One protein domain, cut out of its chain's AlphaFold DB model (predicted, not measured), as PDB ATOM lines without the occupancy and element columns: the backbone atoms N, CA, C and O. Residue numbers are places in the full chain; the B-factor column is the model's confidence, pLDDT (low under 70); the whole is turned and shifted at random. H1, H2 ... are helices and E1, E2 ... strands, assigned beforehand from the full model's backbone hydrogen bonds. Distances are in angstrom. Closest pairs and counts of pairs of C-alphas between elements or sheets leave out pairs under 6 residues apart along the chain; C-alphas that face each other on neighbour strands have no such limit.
ATOM      1  N   PHE A   6     109.464 104.865 105.403       94.88
ATOM      2  CA  PHE A   6     109.841 104.116 104.208       94.88
ATOM      3  C   PHE A   6     109.606 104.983 102.971       94.88
ATOM      4  O   PHE A   6     108.726 105.845 102.968       94.88
ATOM      5  N   LEU A   7     110.391 104.742 101.925       95.38
ATOM      6  CA  LEU A   7     110.274 105.421 100.642       95.38
ATOM      7  C   LEU A   7     110.045 104.390  99.540       95.38
ATOM      8  O   LEU A   7     110.928 103.596  99.228       95.38
ATOM      9  N   ALA A   8     108.871 104.430  98.916       94.62
ATOM     10  CA  ALA A   8     108.680 103.833  97.600       94.62
ATOM     11  C   ALA A   8     109.108 104.875  96.562       94.62
ATOM     12  O   ALA A   8     108.460 105.915  96.444       94.62
ATOM     13  N   LEU A   9     110.225 104.643  95.866       92.44
ATOM     14  CA  LEU A   9     110.804 105.649  94.978       92.44
ATOM     15  C   LEU A   9     110.266 105.485  93.544       92.44
ATOM     16  O   LEU A   9     110.625 104.516  92.870       92.44
ATOM     17  N   PRO A  10     109.440 106.421  93.037       83.00
ATOM     18  CA  PRO A  10     109.048 106.405  91.638       83.00
ATOM     19  C   PRO A  10     110.251 106.769  90.765       83.00
ATOM     20  O   PRO A  10     110.889 107.805  90.954       83.00
ATOM     21  N   MET A  11     110.551 105.932  89.776       83.81
ATOM     22  CA  MET A  11     111.624 106.181  88.819       83.81
ATOM     23  C   MET A  11     111.237 105.713  87.421       83.81
ATOM     24  O   MET A  11     110.506 104.740  87.246       83.81
ATOM     25  N   THR A  12     111.763 106.392  86.405       82.12
ATOM     26  CA  THR A  12     111.652 105.935  85.017       82.12
ATOM     27  C   THR A  12     112.618 104.778  84.795       82.12
ATOM     28  O   THR A  12     113.831 104.973  84.888       82.12
ATOM     29  N   CYS A  13     112.105 103.595  84.478       81.50
ATOM     30  CA  CYS A  13     112.939 102.440  84.157       81.50
ATOM     31  C   CYS A  13     113.391 102.517  82.693       81.50
ATOM     32  O   CYS A  13     112.573 102.752  81.805       81.50
ATOM     33  N   HIS A  14     114.691 102.337  82.452       78.88
ATOM     34  CA  HIS A  14     115.259 102.294  81.103       78.88
ATOM     35  C   HIS A  14     115.611 100.856  80.751       78.88
ATOM     36  O   HIS A  14     116.395 100.207  81.441       78.88
ATOM     37  N   ALA A  15     115.013 100.368  79.673       75.00
ATOM     38  CA  ALA A  15     115.202  99.023  79.167       75.00
ATOM     39  C   ALA A  15     116.622  98.816  78.606       75.00
ATOM     40  O   ALA A  15     117.063  99.565  77.740       75.00
ATOM     41  N   VAL A  16     117.327  97.782  79.085       78.75
ATOM     42  CA  VAL A  16     118.655  97.352  78.582       78.75
ATOM     43  C   VAL A  16     118.652  95.919  78.035       78.75
ATOM     44  O   VAL A  16     119.686  95.392  77.647       78.75
ATOM     45  N   ASN A  17     117.483  95.285  77.986       75.81
ATOM     46  CA  ASN A  17     117.221  93.966  77.394       75.81
ATOM     47  C   ASN A  17     117.677  93.833  75.930       75.81
ATOM     48  O   ASN A  17     117.990  92.731  75.493       75.81
ATOM     49  N   LEU A  18     117.703  94.936  75.178       75.88
ATOM     50  CA  LEU A  18     118.151  94.972  73.783       75.88
ATOM     51  C   LEU A  18     119.629  95.352  73.627       75.88
ATOM     52  O   LEU A  18     120.080  95.534  72.499       75.88
ATOM     53  N   ALA A  19     120.381  95.484  74.726       84.56
ATOM     54  CA  ALA A  19     121.803  95.789  74.656       84.56
ATOM     55  C   ALA A  19     122.547  94.656  73.930       84.56
ATOM     56  O   ALA A  19     122.675  93.544  74.444       84.56
ATOM     57  N   ALA A  20     123.064  94.948  72.739       82.44
ATOM     58  CA  ALA A  20     123.752  93.979  71.891       82.44
ATOM     59  C   ALA A  20     125.188  93.701  72.364       82.44
ATOM     60  O   ALA A  20     125.820  92.727  71.953       82.44
ATOM     61  N   ASN A  21     125.735  94.580  73.204       86.88
ATOM     62  CA  ASN A  21     127.111  94.517  73.664       86.88
ATOM     63  C   ASN A  21     127.270  95.114  75.070       86.88
ATOM     64  O   ASN A  21     126.397  95.796  75.609       86.88
ATOM     65  N   ARG A  22     128.445  94.874  75.660       86.50
ATOM     66  CA  ARG A  22     128.800  95.366  76.997       86.50
ATOM     67  C   ARG A  22     128.703  96.889  77.112       86.50
ATOM     68  O   ARG A  22     128.331  97.378  78.171       86.50
ATOM     69  N   THR A  23     129.036  97.627  76.056       88.19
ATOM     70  CA  THR A  23     129.013  99.096  76.060       88.19
ATOM     71  C   THR A  23     127.590  99.628  76.200       88.19
ATOM     72  O   THR A  23     127.356 100.550  76.975       88.19
ATOM     73  N   GLU A  24     126.624  99.021  75.517       83.19
ATOM     74  CA  GLU A  24     125.205  99.365  75.657       83.19
ATOM     75  C   GLU A  24     124.665  98.995  77.043       83.19
ATOM     76  O   GLU A  24     123.940  99.781  77.654       83.19
ATOM     77  N   ALA A  25     125.110  97.868  77.604       86.00
ATOM     78  CA  ALA A  25     124.768  97.466  78.966       86.00
ATOM     79  C   ALA A  25     125.286  98.452  80.040       86.00
ATOM     80  O   ALA A  25     124.695  98.541  81.117       86.00
ATOM     81  N   LEU A  26     126.319  99.263  79.756       87.12
ATOM     82  CA  LEU A  26     126.785 100.318  80.676       87.12
ATOM     83  C   LEU A  26     125.734 101.413  80.927       87.12
ATOM     84  O   LEU A  26     125.883 102.184  81.874       87.12
ATOM     85  N   GLN A  27     124.648 101.481  80.149       84.25
ATOM     86  CA  GLN A  27     123.508 102.351  80.466       84.25
ATOM     87  C   GLN A  27     122.889 102.025  81.838       84.25
ATOM     88  O   GLN A  27     122.355 102.923  82.488       84.25
ATOM     89  N   MET A  28     123.046 100.792  82.340       88.38
ATOM     90  CA  MET A  28     122.684 100.440  83.719       88.38
ATOM     91  C   MET A  28     123.427 101.293  84.750       88.38
ATOM     92  O   MET A  28     122.818 101.726  85.727       88.38
ATOM     93  N   GLN A  29     124.711 101.596  84.520       90.31
ATOM     94  CA  GLN A  29     125.491 102.429  85.437       90.31
ATOM     95  C   GLN A  29     124.903 103.840  85.529       90.31
ATOM     96  O   GLN A  29     124.722 104.362  86.622       90.31
ATOM     97  N   LYS A  30     124.487 104.422  84.399       88.75
ATOM     98  CA  LYS A  30     123.809 105.728  84.394       88.75
ATOM     99  C   LYS A  30     122.484 105.700  85.161       88.75
ATOM    100  O   LYS A  30     122.137 106.680  85.819       88.75
ATOM    101  N   SER A  31     121.742 104.592  85.094       89.44
ATOM    102  CA  SER A  31     120.530 104.410  85.902       89.44
ATOM    103  C   SER A  31     120.845 104.379  87.400       89.44
ATOM    104  O   SER A  31     120.115 105.012  88.163       89.44
ATOM    105  N   ILE A  32     121.937 103.722  87.809       91.69
ATOM    106  CA  ILE A  32     122.421 103.707  89.202       91.69
ATOM    107  C   ILE A  32     122.840 105.113  89.649       91.69
ATOM    108  O   ILE A  32     122.419 105.567  90.714       91.69
ATOM    109  N   ASP A  33     123.604 105.835  88.830       93.12
ATOM    110  CA  ASP A  33     124.086 107.177  89.174       93.12
ATOM    111  C   ASP A  33     122.914 108.158  89.351       93.12
ATOM    112  O   ASP A  33     122.864 108.931  90.312       93.12
ATOM    113  N   ARG A  34     121.911 108.084  88.464       90.69
ATOM    114  CA  ARG A  34     120.673 108.867  88.590       90.69
ATOM    115  C   ARG A  34     119.875 108.473  89.831       90.69
ATOM    116  O   ARG A  34     119.352 109.353  90.514       90.69
ATOM    117  N   LEU A  35     119.784 107.177  90.126       93.06
ATOM    118  CA  LEU A  35     119.097 106.673  91.312       93.06
ATOM    119  C   LEU A  35     119.731 107.225  92.596       93.06
ATOM    120  O   LEU A  35     119.007 107.682  93.478       93.06
ATOM    121  N   ALA A  36     121.063 107.263  92.682       94.12
ATOM    122  CA  ALA A  36     121.763 107.833  93.830       94.12
ATOM    123  C   ALA A  36     121.376 109.304  94.065       94.12
ATOM    124  O   ALA A  36     121.067 109.692  95.192       94.12
ATOM    125  N   GLN A  37     121.311 110.110  92.999       94.38
ATOM    126  CA  GLN A  37     120.872 111.507  93.091       94.38
ATOM    127  C   GLN A  37     119.413 111.626  93.551       94.38
ATOM    128  O   GLN A  37     119.104 112.433  94.427       94.38
ATOM    129  N   GLN A  38     118.517 110.800  93.004       93.62
ATOM    130  CA  GLN A  38     117.105 110.808  93.390       93.62
ATOM    131  C   GLN A  38     116.910 110.413  94.856       93.62
ATOM    132  O   GLN A  38     116.148 111.074  95.556       93.62
ATOM    133  N   ILE A  39     117.643 109.410  95.345       94.56
ATOM    134  CA  ILE A  39     117.616 109.011  96.756       94.56
ATOM    135  C   ILE A  39     118.039 110.176  97.652       94.56
ATOM    136  O   ILE A  39     117.336 110.480  98.610       94.56
ATOM    137  N   LEU A  40     119.144 110.857  97.338       94.75
ATOM    138  CA  LEU A  40     119.626 111.979  98.149       94.75
ATOM    139  C   LEU A  40     118.599 113.114  98.230       94.75
ATOM    140  O   LEU A  40     118.313 113.609  99.320       94.75
ATOM    141  N   VAL A  41     118.002 113.488  97.095       94.19
ATOM    142  CA  VAL A  41     116.959 114.523  97.042       94.19
ATOM    143  C   VAL A  41     115.716 114.087  97.821       94.19
ATOM    144  O   VAL A  41     115.178 114.862  98.615       94.19
ATOM    145  N   SER A  42     115.273 112.840  97.644       94.44
ATOM    146  CA  SER A  42     114.118 112.310  98.366       94.44
ATOM    147  C   SER A  42     114.365 112.222  99.865       94.44
ATOM    148  O   SER A  42     113.461 112.558 100.614       94.44
ATOM    149  N   LEU A  43     115.557 111.835 100.324       95.00
ATOM    150  CA  LEU A  43     115.900 111.810 101.750       95.00
ATOM    151  C   LEU A  43     115.999 113.216 102.347       95.00
ATOM    152  O   LEU A  43     115.583 113.412 103.486       95.00
ATOM    153  N   ALA A  44     116.491 114.201 101.592       94.81
ATOM    154  CA  ALA A  44     116.537 115.591 102.045       94.81
ATOM    155  C   ALA A  44     115.133 116.194 102.253       94.81
ATOM    156  O   ALA A  44     114.945 117.010 103.151       94.81
ATOM    157  N   PHE A  45     114.147 115.775 101.453       92.88
ATOM    158  CA  PHE A  45     112.742 116.195 101.571       92.88
ATOM    159  C   PHE A  45     111.972 115.362 102.613       92.88
ATOM    160  O   PHE A  45     111.366 115.874 103.550       92.88
ATOM    161  N   ILE A  46     112.103 114.053 102.433       92.00
ATOM    162  CA  ILE A  46     111.988 112.925 103.343       92.00
ATOM    163  C   ILE A  46     112.145 113.191 104.821       92.00
ATOM    164  O   ILE A  46     111.209 113.017 105.586       92.00
ATOM    165  N   GLY A  47     113.384 113.531 105.169       92.81
ATOM    166  CA  GLY A  47     114.053 113.340 106.443       92.81
ATOM    167  C   GLY A  47     114.829 112.009 106.525       92.81
ATOM    168  O   GLY A  47     114.434 110.979 105.978       92.81
ATOM    169  N   PHE A  48     115.961 112.046 107.235       89.31
ATOM    170  CA  PHE A  48     116.989 110.994 107.226       89.31
ATOM    171  C   PHE A  48     116.723 109.786 108.141       89.31
ATOM    172  O   PHE A  48     117.515 108.853 108.146       89.31
ATOM    173  N   ASP A  49     115.613 109.746 108.886       94.00
ATOM    174  CA  ASP A  49     115.209 108.537 109.637       94.00
ATOM    175  C   ASP A  49     114.553 107.461 108.736       94.00
ATOM    176  O   ASP A  49     113.973 106.492 109.234       94.00
ATOM    177  N   CYS A  50     114.596 107.650 107.411       95.38
ATOM    178  CA  CYS A  50     114.147 106.662 106.446       95.38
ATOM    179  C   CYS A  50     115.062 105.435 106.515       95.38
ATOM    180  O   CYS A  50     116.262 105.532 106.266       95.38
ATOM    181  N   ARG A  51     114.494 104.273 106.856       94.69
ATOM    182  CA  ARG A  51     115.260 103.027 107.057       94.69
ATOM    183  C   ARG A  51     115.101 102.022 105.916       94.69
ATOM    184  O   ARG A  51     115.776 100.999 105.915       94.69
ATOM    185  N   LEU A  52     114.205 102.294 104.965       95.44
ATOM    186  CA  LEU A  52     113.908 101.398 103.851       95.44
ATOM    187  C   LEU A  52     113.534 102.190 102.597       95.44
ATOM    188  O   LEU A  52     112.614 103.008 102.627       95.44
ATOM    189  N   ILE A  53     114.211 101.883 101.492       95.12
ATOM    190  CA  ILE A  53     113.875 102.361 100.151       95.12
ATOM    191  C   ILE A  53     113.522 101.141  99.305       95.12
ATOM    192  O   ILE A  53     114.291 100.182  99.251       95.12
ATOM    193  N   VAL A  54     112.364 101.181  98.655       94.81
ATOM    194  CA  VAL A  54     111.894 100.126  97.753       94.81
ATOM    195  C   VAL A  54     111.920 100.654  96.326       94.81
ATOM    196  O   VAL A  54     111.474 101.775  96.061       94.81
ATOM    197  N   LEU A  55     112.450  99.837  95.416       92.19
ATOM    198  CA  LEU A  55     112.550 100.123  93.988       92.19
ATOM    199  C   LEU A  55     111.600  99.212  93.202       92.19
ATOM    200  O   LEU A  55     111.300  98.111  93.672       92.19
TER     201      LEU A  55
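AT A GLANCE: This is residues 6 to 55 of the 65 residues of a protein of Calothrix sp. NIES-4071 (UniProt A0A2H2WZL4). The domain is a narrow, loose loop drawn out along one long helix: from strand E1 an unnamed stretch runs the length of the rod to the small helix H1 at the far end, and H2 comes back along the rod to E2. E2 lies side by side with E1, making a two-stranded parallel sheet at the end of the rod where H2 finishes. The printed part has 50 residues, with two named helices and two named strands in the order E1, H1, H2, E2, and its class is mixed, helices and strands. The whole is loose, with a radius of gyration of the C-alphas of 13.4 A, and the C-alphas span 41 by 15 by 14 A.

HOW THE PARTS SIT: E1, residues 6 to 8, and E2, residues 50 to 54, are parallel neighbours, with 24 degrees between their directions. The C-alphas of Leu 7 and Ile 53 face each other at 4.8 A. Across the pair, N 7 and O 52 are within hydrogen-bond range at 2.9 A, and N 54 and O 7 likewise at 2.9 A. H1, residues 22 to 25, and H2, residues 27 to 46, meet only through their link. H1 and E2 are apart. E1 and H2 are near each other, with 5 pairs of C-alphas within 10 A. The closest C-alphas of H2 and E2 are those of Leu 43 and Cys 50, 7.2 A apart, and this is their one pair within 8 A. E1, H1 with H2, and E2 form a strand-helix-strand unit, two parallel neighbour strands with helices between them along the chain, and its crossover is right-handed. In H2 every O i to N i+4 pair is within hydrogen-bond range; H1 is too short for such a pair, and its one O i to N i+3 pair is within range.

IN THESE COORDINATES: E1 begins at Phe 6, whose C-alpha is at (109.841, 104.116, 104.208), and ends at Ala 8. H1 runs from Arg 22 to Ala 25. H2 starts at Gln 27, C-alpha (123.508, 102.351, 80.466), and reaches Ile 46 after 27.7 A. E2 runs 11.1 A from Cys 50 to Val 54, C-alpha (111.894, 100.126, 97.753).

THE WHOLE: The outline is a rod, and the two C-alphas farthest apart are those of Ala 20 and Asp 49, at 41.3 A. The link from E1 to H1, residues 9 to 21, is long, while those from H1 to H2 and from H2 to E2 are tight. The printed part has no cut. Its mean pLDDT is 89.3, and no printed residue is under 70.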